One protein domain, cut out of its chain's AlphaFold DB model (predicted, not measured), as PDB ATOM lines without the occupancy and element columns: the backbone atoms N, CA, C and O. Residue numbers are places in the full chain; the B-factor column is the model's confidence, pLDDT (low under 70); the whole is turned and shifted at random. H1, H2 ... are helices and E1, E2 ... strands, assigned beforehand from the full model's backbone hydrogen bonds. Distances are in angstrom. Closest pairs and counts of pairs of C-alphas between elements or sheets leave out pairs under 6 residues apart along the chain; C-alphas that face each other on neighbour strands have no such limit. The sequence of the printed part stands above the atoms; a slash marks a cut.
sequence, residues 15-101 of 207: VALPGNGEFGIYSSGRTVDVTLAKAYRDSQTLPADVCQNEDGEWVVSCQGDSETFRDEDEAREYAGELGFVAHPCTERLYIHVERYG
ATOM      1  N   VAL A  15      81.055  14.251  -1.672       87.62
ATOM      2  CA  VAL A  15      81.596  14.050  -0.326       87.62
ATOM      3  C   VAL A  15      81.872  12.570  -0.096       87.62
ATOM      4  O   VAL A  15      81.114  11.721  -0.559       87.62
ATOM      5  N   ALA A  16      82.963  12.257   0.600       89.38
ATOM      6  CA  ALA A  16      83.259  10.898   1.046       89.38
ATOM      7  C   ALA A  16      82.678  10.663   2.439       89.38
ATOM      8  O   ALA A  16      82.900  11.482   3.336       89.38
ATOM      9  N   LEU A  17      81.992   9.536   2.609       86.50
ATOM     10  CA  LEU A  17      81.403   9.065   3.860       86.50
ATOM     11  C   LEU A  17      81.866   7.625   4.140       86.50
ATOM     12  O   LEU A  17      82.220   6.930   3.187       86.50
ATOM     13  N   PRO A  18      81.870   7.146   5.394       84.88
ATOM     14  CA  PRO A  18      82.081   5.729   5.684       84.88
ATOM     15  C   PRO A  18      81.006   4.844   5.036       84.88
ATOM     16  O   PRO A  18      79.825   5.193   5.037       84.88
ATOM     17  N   GLY A  19      81.410   3.694   4.493       80.69
ATOM     18  CA  GLY A  19      80.515   2.705   3.881       80.69
ATOM     19  C   GLY A  19      79.739   1.857   4.893       80.69
ATOM     20  O   GLY A  19      78.665   1.354   4.577       80.69
ATOM     21  N   ASN A  20      80.216   1.768   6.136       77.44
ATOM     22  CA  ASN A  20      79.693   0.893   7.192       77.44
ATOM     23  C   ASN A  20      78.405   1.416   7.868       77.44
ATOM     24  O   ASN A  20      78.090   1.058   9.004       77.44
ATOM     25  N   GLY A  21      77.672   2.306   7.197       68.38
ATOM     26  CA  GLY A  21      76.466   2.940   7.729       68.38
ATOM     27  C   GLY A  21      76.724   4.012   8.794       68.38
ATOM     28  O   GLY A  21      75.766   4.507   9.393       68.38
ATOM     29  N   GLU A  22      77.979   4.397   9.041       70.94
ATOM     30  CA  GLU A  22      78.293   5.543   9.892       70.94
ATOM     31  C   GLU A  22      77.996   6.878   9.196       70.94
ATOM     32  O   GLU A  22      78.109   7.045   7.981       70.94
ATOM     33  N   PHE A  23      77.642   7.880  10.000       70.19
ATOM     34  CA  PHE A  23      77.389   9.233   9.523       70.19
ATOM     35  C   PHE A  23      78.630  10.107   9.732       70.19
ATOM     36  O   PHE A  23      78.998  10.394  10.872       70.19
ATOM     37  N   GLY A  24      79.244  10.591   8.652       74.50
ATOM     38  CA  GLY A  24      80.342  11.557   8.742       74.50
ATOM     39  C   GLY A  24      80.956  11.891   7.389       74.50
ATOM     40  O   GLY A  24      81.107  11.012   6.554       74.50
ATOM     41  N   ILE A  25      81.315  13.157   7.173       82.81
ATOM     42  CA  ILE A  25      82.053  13.602   5.981       82.81
ATOM     43  C   ILE A  25      83.548  13.487   6.270       82.81
ATOM     44  O   ILE A  25      83.986  13.899   7.336       82.81
ATOM     45  N   TYR A  26      84.315  12.923   5.334       84.94
ATOM     46  CA  TYR A  26      85.767  12.723   5.451       84.94
ATOM     47  C   TYR A  26      86.569  13.472   4.390       84.94
ATOM     48  O   TYR A  26      87.755  13.731   4.568       84.94
ATOM     49  N   SER A  27      85.953  13.824   3.267       89.12
ATOM     50  CA  SER A  27      86.566  14.731   2.300       89.12
ATOM     51  C   SER A  27      85.541  15.214   1.285       89.12
ATOM     52  O   SER A  27      84.407  14.729   1.266       89.12
ATOM     53  N   SER A  28      85.957  16.146   0.427       89.69
ATOM     54  CA  SER A  28      85.143  16.660  -0.672       89.69
ATOM     55  C   SER A  28      85.936  16.815  -1.974       89.69
ATOM     56  O   SER A  28      87.158  17.023  -1.981       89.69
ATOM     57  N   GLY A  29      85.246  16.714  -3.106       89.94
ATOM     58  CA  GLY A  29      85.863  16.832  -4.421       89.94
ATOM     59  C   GLY A  29      84.858  16.992  -5.553       89.94
ATOM     60  O   GLY A  29      83.649  16.933  -5.368       89.94
ATOM     61  N   ARG A  30      85.380  17.220  -6.762       89.75
ATOM     62  CA  ARG A  30      84.577  17.406  -7.988       89.75
ATOM     63  C   ARG A  30      84.359  16.112  -8.782       89.75
ATOM     64  O   ARG A  30      83.711  16.122  -9.823       89.75
ATOM     65  N   THR A  31      84.949  15.008  -8.335       90.69
ATOM     66  CA  THR A  31      84.757  13.666  -8.900       90.69
ATOM     67  C   THR A  31      84.798  12.636  -7.779       90.69
ATOM     68  O   THR A  31      85.376  12.896  -6.722       90.69
ATOM     69  N   VAL A  32      84.221  11.457  -8.022       90.56
ATOM     70  CA  VAL A  32      84.288  10.309  -7.103       90.56
ATOM     71  C   VAL A  32      85.744   9.988  -6.754       90.56
ATOM     72  O   VAL A  32      86.108  10.038  -5.583       90.56
ATOM     73  N   ASP A  33      86.598   9.785  -7.761       91.69
ATOM     74  CA  ASP A  33      87.994   9.373  -7.562       91.69
ATOM     75  C   ASP A  33      88.803  10.375  -6.733       91.69
ATOM     76  O   ASP A  33      89.520   9.989  -5.811       91.69
ATOM     77  N   VAL A  34      88.671  11.676  -7.022       91.62
ATOM     78  CA  VAL A  34      89.378  12.725  -6.270       91.62
ATOM     79  C   VAL A  34      88.908  12.748  -4.820       91.62
ATOM     80  O   VAL A  34      89.722  12.909  -3.912       91.62
ATOM     81  N   THR A  35      87.607  12.578  -4.603       91.81
ATOM     82  CA  THR A  35      86.995  12.634  -3.273       91.81
ATOM     83  C   THR A  35      87.427  11.449  -2.418       91.81
ATOM     84  O   THR A  35      87.875  11.647  -1.290       91.81
ATOM     85  N   LEU A  36      87.380  10.234  -2.969       92.69
ATOM     86  CA  LEU A  36      87.840   9.024  -2.286       92.69
ATOM     87  C   LEU A  36      89.345   9.081  -2.003       92.69
ATOM     88  O   LEU A  36      89.771   8.850  -0.874       92.69
ATOM     89  N   ALA A  37      90.159   9.463  -2.993       91.56
ATOM     90  CA  ALA A  37      91.608   9.558  -2.823       91.56
ATOM     91  C   ALA A  37      92.012  10.580  -1.747       91.56
ATOM     92  O   ALA A  37      92.957  10.338  -0.992       91.56
ATOM     93  N   LYS A  38      91.309  11.718  -1.658       92.06
ATOM     94  CA  LYS A  38      91.505  12.670  -0.559       92.06
ATOM     95  C   LYS A  38      91.062  12.070   0.780       92.06
ATOM     96  O   LYS A  38      91.823  12.152   1.730       92.06
ATOM     97  N   ALA A  39      89.908  11.407   0.855       91.06
ATOM     98  CA  ALA A  39      89.400  10.829   2.104       91.06
ATOM     99  C   ALA A  39      90.347   9.795   2.728       91.06
ATOM    100  O   ALA A  39      90.635   9.861   3.925       91.06
ATOM    101  N   TYR A  40      90.902   8.885   1.924       91.56
ATOM    102  CA  TYR A  40      91.913   7.932   2.395       91.56
ATOM    103  C   TYR A  40      93.185   8.633   2.890       91.56
ATOM    104  O   TYR A  40      93.727   8.284   3.938       91.56
ATOM    105  N   ARG A  41      93.625   9.693   2.198       90.06
ATOM    106  CA  ARG A  41      94.770  10.509   2.628       90.06
ATOM    107  C   ARG A  41      94.500  11.239   3.947       90.06
ATOM    108  O   ARG A  41      95.339  11.186   4.842       90.06
ATOM    109  N   ASP A  42      93.354  11.904   4.056       86.44
ATOM    110  CA  ASP A  42      92.978  12.743   5.199       86.44
ATOM    111  C   ASP A  42      92.752  11.894   6.460       86.44
ATOM    112  O   ASP A  42      93.120  12.288   7.566       86.44
ATOM    113  N   SER A  43      92.198  10.690   6.291       85.25
ATOM    114  CA  SER A  43      91.994   9.721   7.374       85.25
ATOM    115  C   SER A  43      93.226   8.873   7.703       85.25
ATOM    116  O   SER A  43      93.222   8.204   8.732       85.25
ATOM    117  N   GLN A  44      94.270   8.903   6.864       87.94
ATOM    118  CA  GLN A  44      95.444   8.021   6.954       87.94
ATOM    119  C   GLN A  44      95.079   6.527   6.920       87.94
ATOM    120  O   GLN A  44      95.738   5.699   7.548       87.94
ATOM    121  N   THR A  45      94.027   6.185   6.179       86.25
ATOM    122  CA  THR A  45      93.556   4.807   6.008       86.25
ATOM    123  C   THR A  45      93.801   4.329   4.580       86.25
ATOM    124  O   THR A  45      94.034   5.126   3.670       86.25
ATOM    125  N   LEU A  46      93.771   3.013   4.378       87.44
ATOM    126  CA  LEU A  46      93.850   2.393   3.057       87.44
ATOM    127  C   LEU A  46      92.520   1.699   2.734       87.44
ATOM    128  O   LEU A  46      91.844   1.255   3.665       87.44
ATOM    129  N   PRO A  47      92.143   1.596   1.447       87.81
ATOM    130  CA  PRO A  47      91.024   0.757   1.029       87.81
ATOM    131  C   PRO A  47      91.247  -0.702   1.439       87.81
ATOM    132  O   PRO A  47      92.393  -1.154   1.499       87.81
ATOM    133  N   ALA A  48      90.159  -1.434   1.680       90.25
ATOM    134  CA  ALA A  48      90.227  -2.877   1.850       90.25
ATOM    135  C   ALA A  48      90.717  -3.537   0.548       90.25
ATOM    136  O   ALA A  48      90.284  -3.159  -0.542       90.25
ATOM    137  N   ASP A  49      91.626  -4.501   0.671       92.88
ATOM    138  CA  ASP A  49      92.160  -5.264  -0.459       92.88
ATOM    139  C   ASP A  49      91.459  -6.621  -0.559       92.88
ATOM    140  O   ASP A  49      91.219  -7.261   0.467       92.88
ATOM    141  N   VAL A  50      91.145  -7.055  -1.782       94.44
ATOM    142  CA  VAL A  50      90.451  -8.320  -2.064       94.44
ATOM    143  C   VAL A  50      91.360  -9.200  -2.909       94.44
ATOM    144  O   VAL A  50      91.676  -8.862  -4.050       94.44
ATOM    145  N   CYS A  51      91.767 -10.347  -2.371       95.62
ATOM    146  CA  CYS A  51      92.664 -11.275  -3.051       95.62
ATOM    147  C   CYS A  51      92.243 -12.734  -2.850       95.62
ATOM    148  O   CYS A  51      91.594 -13.076  -1.868       95.62
ATOM    149  N   GLN A  52      92.603 -13.613  -3.785       97.00
ATOM    150  CA  GLN A  52      92.362 -15.049  -3.642       97.00
ATOM    151  C   GLN A  52      93.564 -15.721  -2.965       97.00
ATOM    152  O   GLN A  52      94.709 -15.474  -3.350       97.00
ATOM    153  N   ASN A  53      93.312 -16.569  -1.967       95.19
ATOM    154  CA  ASN A  53      94.346 -17.329  -1.265       95.19
ATOM    155  C   ASN A  53      94.706 -18.645  -1.990       95.19
ATOM    156  O   ASN A  53      94.131 -18.997  -3.021       95.19
ATOM    157  N   GLU A  54      95.676 -19.387  -1.443       94.19
ATOM    158  CA  GLU A  54      96.158 -20.655  -2.019       94.19
ATOM    159  C   GLU A  54      95.097 -21.771  -2.028       94.19
ATOM    160  O   GLU A  54      95.150 -22.656  -2.884       94.19
ATOM    161  N   ASP A  55      94.115 -21.706  -1.125       93.38
ATOM    162  CA  ASP A  55      93.002 -22.658  -1.020       93.38
ATOM    163  C   ASP A  55      91.837 -22.314  -1.974       93.38
ATOM    164  O   ASP A  55      90.852 -23.052  -2.060       93.38
ATOM    165  N   GLY A  56      91.958 -21.218  -2.733       93.75
ATOM    166  CA  GLY A  56      90.948 -20.737  -3.676       93.75
ATOM    167  C   GLY A  56      89.831 -19.904  -3.042       93.75
ATOM    168  O   GLY A  56      88.891 -19.535  -3.748       93.75
ATOM    169  N   GLU A  57      89.925 -19.588  -1.751       96.69
ATOM    170  CA  GLU A  57      88.990 -18.710  -1.043       96.69
ATOM    171  C   GLU A  57      89.367 -17.233  -1.240       96.69
ATOM    172  O   GLU A  57      90.533 -16.887  -1.452       96.69
ATOM    173  N   TRP A  58      88.375 -16.350  -1.163       97.31
ATOM    174  CA  TRP A  58      88.554 -14.908  -1.300       97.31
ATOM    175  C   TRP A  58      88.779 -14.274   0.065       97.31
ATOM    176  O   TRP A  58      87.995 -14.475   0.982       97.31
ATOM    177  N   VAL A  59      89.844 -13.500   0.213       95.50
ATOM    178  CA  VAL A  59      90.234 -12.844   1.459       95.50
ATOM    179  C   VAL A  59      90.124 -11.339   1.284       95.50
ATOM    180  O   VAL A  59      90.695 -10.768   0.353       95.50
ATOM    181  N   VAL A  60      89.410 -10.701   2.204       94.75
ATOM    182  CA  VAL A  60      89.342  -9.246   2.342       94.75
ATOM    183  C   VAL A  60      90.257  -8.841   3.485       94.75
ATOM    184  O   VAL A  60      90.126  -9.373   4.585       94.75
ATOM    185  N   SER A  61      91.186  -7.914   3.251       91.19
ATOM    186  CA  SER A  61      92.124  -7.432   4.271       91.19
ATOM    187  C   SER A  61      92.041  -5.919   4.457       91.19
ATOM    188  O   SER A  61      92.055  -5.154   3.492       91.19
ATOM    189  N   CYS A  62      91.941  -5.473   5.711       87.56
ATOM    190  CA  CYS A  62      91.834  -4.060   6.063       87.56
ATOM    191  C   CYS A  62      92.479  -3.805   7.432       87.56
ATOM    192  O   CYS A  62      92.151  -4.464   8.411       87.56
ATOM    193  N   GLN A  63      93.419  -2.857   7.504       82.50
ATOM    194  CA  GLN A  63      94.029  -2.359   8.753       82.50
ATOM    195  C   GLN A  63      94.528  -3.417   9.765       82.50
ATOM    196  O   GLN A  63      94.601  -3.147  10.960       82.50
ATOM    197  N   GLY A  64      94.961  -4.587   9.287       79.75
ATOM    198  CA  GLY A  64      95.509  -5.656  10.132       79.75
ATOM    199  C   GLY A  64      94.521  -6.771  10.474       79.75
ATOM    200  O   GLY A  64      94.952  -7.772  11.043       79.75
ATOM    201  N   ASP A  65      93.261  -6.637  10.062       85.94
ATOM    202  CA  ASP A  65      92.249  -7.688  10.116       85.94
ATOM    203  C   ASP A  65      92.028  -8.305   8.727       85.94
ATOM    204  O   ASP A  65      92.288  -7.682   7.688       85.94
ATOM    205  N   SER A  66      91.560  -9.555   8.710       91.94
ATOM    206  CA  SER A  66      91.238 -10.283   7.483       91.94
ATOM    207  C   SER A  66      90.012 -11.168   7.658       91.94
ATOM    208  O   SER A  66      89.895 -11.851   8.678       91.94
ATOM    209  N   GLU A  67      89.168 -11.230   6.635       94.38
ATOM    210  CA  GLU A  67      87.991 -12.097   6.593       94.38
ATOM    211  C   GLU A  67      87.929 -12.879   5.281       94.38
ATOM    212  O   GLU A  67      88.374 -12.392   4.240       94.38
ATOM    213  N   THR A  68      87.414 -14.108   5.341       95.81
ATOM    214  CA  THR A  68      87.459 -15.063   4.230       95.81
ATOM    215  C   THR A  68      86.058 -15.423   3.751       95.81
ATOM    216  O   THR A  68      85.174 -15.735   4.546       95.81
ATOM    217  N   PHE A  69      85.889 -15.450   2.434       96.25
ATOM    218  CA  PHE A  69      84.644 -15.660   1.716       96.25
ATOM    219  C   PHE A  69      84.818 -16.767   0.680       96.25
ATOM    220  O   PHE A  69      85.900 -16.991   0.132       96.25
ATOM    221  N   ARG A  70      83.725 -17.472   0.388       95.31
ATOM    222  CA  ARG A  70      83.714 -18.510  -0.653       95.31
ATOM    223  C   ARG A  70      83.406 -17.958  -2.041       95.31
ATOM    224  O   ARG A  70      83.678 -18.643  -3.022       95.31
ATOM    225  N   ASP A  71      82.841 -16.759  -2.110       96.19
ATOM    226  CA  ASP A  71      82.387 -16.102  -3.329       96.19
ATOM    227  C   ASP A  71      83.082 -14.740  -3.505       96.19
ATOM    228  O   ASP A  71      83.336 -14.033  -2.528       96.19
ATOM    229  N   GLU A  72      83.440 -14.400  -4.749       95.50
ATOM    230  CA  GLU A  72      84.160 -13.157  -5.064       95.50
ATOM    231  C   GLU A  72      83.269 -11.925  -4.895       95.50
ATOM    232  O   GLU A  72      83.734 -10.882  -4.429       95.50
ATOM    233  N   ASP A  73      81.999 -12.035  -5.286       95.12
ATOM    234  CA  ASP A  73      81.067 -10.917  -5.245       95.12
ATOM    235  C   ASP A  73      80.718 -10.588  -3.787       95.12
ATOM    236  O   ASP A  73      80.741  -9.413  -3.422       95.12
ATOM    237  N   GLU A  74      80.538 -11.605  -2.931       94.56
ATOM    238  CA  GLU A  74      80.394 -11.420  -1.475       94.56
ATOM    239  C   GLU A  74      81.619 -10.716  -0.861       94.56
ATOM    240  O   GLU A  74      81.475  -9.768  -0.087       94.56
ATOM    241  N   ALA A  75      82.837 -11.126  -1.237       92.69
ATOM    242  CA  ALA A  75      84.066 -10.499  -0.748       92.69
ATOM    243  C   ALA A  75      84.178  -9.024  -1.177       92.69
ATOM    244  O   ALA A  75      84.593  -8.162  -0.400       92.69
ATOM    245  N   ARG A  76      83.801  -8.710  -2.422       90.19
ATOM    246  CA  ARG A  76      83.817  -7.338  -2.951       90.19
ATOM    247  C   ARG A  76      82.748  -6.454  -2.321       90.19
ATOM    248  O   ARG A  76      83.026  -5.284  -2.065       90.19
ATOM    249  N   GLU A  77      81.555  -6.991  -2.079       90.06
ATOM    250  CA  GLU A  77      80.484  -6.286  -1.370       90.06
ATOM    251  C   GLU A  77      80.949  -5.913   0.041       90.06
ATOM    252  O   GLU A  77      80.945  -4.732   0.392       90.06
ATOM    253  N   TYR A  78      81.498  -6.880   0.783       90.00
ATOM    254  CA  TYR A  78      82.046  -6.645   2.117       90.00
ATOM    255  C   TYR A  78      83.195  -5.623   2.129       90.00
ATOM    256  O   TYR A  78      83.218  -4.705   2.949       90.00
ATOM    257  N   ALA A  79      84.137  -5.708   1.182       87.38
ATOM    258  CA  ALA A  79      85.213  -4.723   1.056       87.38
ATOM    259  C   ALA A  79      84.685  -3.296   0.801       87.38
ATOM    260  O   ALA A  79      85.270  -2.322   1.284       87.38
ATOM    261  N   GLY A  80      83.573  -3.170   0.069       85.75
ATOM    262  CA  GLY A  80      82.871  -1.906  -0.140       85.75
ATOM    263  C   GLY A  80      82.276  -1.327   1.147       85.75
ATOM    264  O   GLY A  80      82.387  -0.121   1.372       85.75
ATOM    265  N   GLU A  81      81.710  -2.171   2.015       87.31
ATOM    266  CA  GLU A  81      81.163  -1.761   3.319       87.31
ATOM    267  C   GLU A  81      82.245  -1.227   4.270       87.31
ATOM    268  O   GLU A  81      81.996  -0.301   5.040       87.31
ATOM    269  N   LEU A  82      83.468  -1.760   4.194       87.06
ATOM    270  CA  LEU A  82      84.598  -1.318   5.022       87.06
ATOM    271  C   LEU A  82      85.238   0.002   4.552       87.06
ATOM    272  O   LEU A  82      86.009   0.615   5.294       87.06
ATOM    273  N   GLY A  83      84.987   0.414   3.308       89.19
ATOM    274  CA  GLY A  83      85.645   1.550   2.664       89.19
ATOM    275  C   GLY A  83      84.931   2.893   2.836       89.19
ATOM    276  O   GLY A  83      83.982   3.044   3.601       89.19
ATOM    277  N   PHE A  84      85.393   3.895   2.082       90.88
ATOM    278  CA  PHE A  84      84.637   5.130   1.881       90.88
ATOM    279  C   PHE A  84      83.748   5.017   0.646       90.88
ATOM    280  O   PHE A  84      84.149   4.475  -0.383       90.88
ATOM    281  N   VAL A  85      82.581   5.644   0.718       88.69
ATOM    282  CA  VAL A  85      81.653   5.823  -0.396       88.69
ATOM    283  C   VAL A  85      81.546   7.304  -0.741       88.69
ATOM    284  O   VAL A  85      81.474   8.165   0.136       88.69
ATOM    285  N   ALA A  86      81.567   7.625  -2.035       88.50
ATOM    286  CA  ALA A  86      81.399   8.995  -2.506       88.50
ATOM    287  C   ALA A  86      79.935   9.252  -2.872       88.50
ATOM    288  O   ALA A  86      79.369   8.553  -3.713       88.50
ATOM    289  N   HIS A  87      79.352  10.300  -2.299       86.38
ATOM    290  CA  HIS A  87      77.983  10.721  -2.570       86.38
ATOM    291  C   HIS A  87      77.955  12.102  -3.218       86.38
ATOM    292  O   HIS A  87      78.743  12.962  -2.821       86.38
ATOM    293  N   PRO A  88      77.072  12.338  -4.206       83.69
ATOM    294  CA  PRO A  88      76.886  13.671  -4.754       83.69
ATOM    295  C   PRO A  88      76.361  14.625  -3.674       83.69
ATOM    296  O   PRO A  88      75.568  14.219  -2.828       83.69
ATOM    297  N   CYS A  89      76.768  15.890  -3.724       78.88
ATOM    298  CA  CYS A  89      76.284  16.943  -2.833       78.88
ATOM    299  C   CYS A  89      76.002  18.248  -3.589       78.88
ATOM    300  O   CYS A  89      76.351  18.397  -4.763       78.88
ATOM    301  N   THR A  90      75.367  19.206  -2.912       78.56
ATOM    302  CA  THR A  90      75.232  20.563  -3.447       78.56
ATOM    303  C   THR A  90      76.549  21.328  -3.419       78.56
ATOM    304  O   THR A  90      77.427  21.096  -2.585       78.56
ATOM    305  N   GLU A  91      76.648  22.323  -4.300       81.62
ATOM    306  CA  GLU A  91      77.737  23.301  -4.290       81.62
ATOM    307  C   GLU A  91      77.864  23.999  -2.929       81.62
ATOM    308  O   GLU A  91      78.971  24.234  -2.447       81.62
ATOM    309  N   ARG A  92      76.722  24.271  -2.280       79.25
ATOM    310  CA  ARG A  92      76.654  24.902  -0.961       79.25
ATOM    311  C   ARG A  92      77.414  24.099   0.089       79.25
ATOM    312  O   ARG A  92      78.258  24.657   0.786       79.25
ATOM    313  N   LEU A  93      77.156  22.793   0.172       79.31
ATOM    314  CA  LEU A  93      77.882  21.917   1.089       79.31
ATOM    315  C   LEU A  93      79.363  21.806   0.701       79.31
ATOM    316  O   LEU A  93      80.225  21.887   1.572       79.31
ATOM    317  N   TYR A  94      79.669  21.665  -0.592       85.31
ATOM    318  CA  TYR A  94      81.048  21.573  -1.078       85.31
ATOM    319  C   TYR A  94      81.895  22.794  -0.695       85.31
ATOM    320  O   TYR A  94      82.965  22.639  -0.111       85.31
ATOM    321  N   ILE A  95      81.408  24.008  -0.968       83.81
ATOM    322  CA  ILE A  95      82.133  25.247  -0.652       83.81
ATOM    323  C   ILE A  95      82.279  25.420   0.859       83.81
ATOM    324  O   ILE A  95      83.350  25.819   1.318       83.81
ATOM    325  N   HIS A  96      81.246  25.079   1.634       82.12
ATOM    326  CA  HIS A  96      81.340  25.105   3.090       82.12
ATOM    327  C   HIS A  96      82.473  24.199   3.591       82.12
ATOM    328  O   HIS A  96      83.337  24.648   4.343       82.12
ATOM    329  N   VAL A  97      82.503  22.944   3.128       83.56
ATOM    330  CA  VAL A  97      83.518  21.959   3.526       83.56
ATOM    331  C   VAL A  97      84.921  22.382   3.085       83.56
ATOM    332  O   VAL A  97      85.849  22.298   3.884       83.56
ATOM    333  N   GLU A  98      85.107  22.856   1.850       85.19
ATOM    334  CA  GLU A  98      86.433  23.277   1.367       85.19
ATOM    335  C   GLU A  98      86.955  24.516   2.106       85.19
ATOM    336  O   GLU A  98      88.158  24.625   2.344       85.19
ATOM    337  N   ARG A  99      86.075  25.454   2.478       80.94
ATOM    338  CA  ARG A  99      86.486  26.712   3.116       80.94
ATOM    339  C   ARG A  99      86.685  26.580   4.622       80.94
ATOM    340  O   ARG A  99      87.590  27.207   5.171       80.94
ATOM    341  N   TYR A 100      85.840  25.803   5.291       75.81
ATOM    342  CA  TYR A 100      85.776  25.770   6.755       75.81
ATOM    343  C   TYR A 100      86.131  24.410   7.357       75.81
ATOM    344  O   TYR A 100      86.305  24.303   8.572       75.81
ATOM    345  N   GLY A 101      86.306  23.392   6.516       75.50
ATOM    346  CA  GLY A 101      86.476  22.017   6.946       75.50
ATOM    347  C   GLY A 101      85.156  21.390   7.383       75.50
ATOM    348  O   GLY A 101      84.072  21.947   7.228       75.50
TER     349      GLY A 101
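Overview. This is residues 15 to 101 of the 207 residues of an uncharacterized protein of Methylobacterium sp. 6HR-1 (UniProt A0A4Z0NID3). Two small lobes stand end to end in a rod, each a three-stranded sheet with one helix over one face: E2, E1 and E6 with H1 in the first, E3, E4 and E5 with H2 in the second. H3 sits at the far end of the first lobe, away from the second, and the chain goes over to the second lobe after H1 and comes back between H2 and E6. The printed part has 87 residues, with three named helices and six named strands in the order E1 E2 H1 E3 E4 E5 H2 E6 H3; the class is mixed, helices and strands. The sheets, in the orders E2 - E1 - E6 and E3 - E4 - E5, are antiparallel. The whole is loose, with a radius of gyration of the C-alphas of 15.0 A and spans of 50 by 21 by 20 A.

Along the chain. E1 is residues 15 to 18, beginning at C-alpha 15 (81.596, 14.050, -0.326), and E2 is 27 to 29. H1, residues 32 to 43, is 16.4 A long. E3 is residues 49 to 52, E4 58 to 62 and E5 65 to 69, 13.9 A. H2, residues 72 to 82, spans 15.6 A and begins at C-alpha 72 (84.160, -13.157, -5.064). E6, residues 84 to 89, measures 15.2 A. H3, residues 91 to 100, is 13.9 A long and ends at C-alpha 100 (85.776, 25.770, 6.755).

Arrangement. E1 and E2 form a hairpin, with N 16 and O 27 2.9 A apart, within hydrogen-bond range. On the other side of E1, E6 is antiparallel to it at 144 degrees, with N 17 and O 85 at 2.9 A. H1 is on this sheet in two layers, a helix on one face, at a height over the sheet of 5.2 A; its closest C-alphas to E2 are those of Thr 35 and Gly 29, 4.5 A. H3 only grazes this sheet with residues 93 to 98; C-alphas 94 and 28 are 6.4 A apart, the closest of H3 and E2. E3, E4 and E5 form a meander, each strand the antiparallel neighbour of the one before, with N 51 and O 59 at 3.0 A and N 60 and O 67 at 2.8 A. H2 is on one face of that sheet, again two layers, at a height over the sheet of 8.4 A, and runs along E4 at 9 degrees on the local plane; the closest C-alphas of the two are those of Glu 72 and Trp 58, 6.0 A. H1 and H2 are apart. In H1, H2 and H3 every O i to N i+4 pair is within hydrogen-bond range.

Size, cuts and confidence. The C-alphas farthest apart, those of Asp 55 and Arg 92, are 50.3 A apart. The printed part has no cut and no long link. The mean pLDDT of the printed part is 87.9, and residue 21 is under 70.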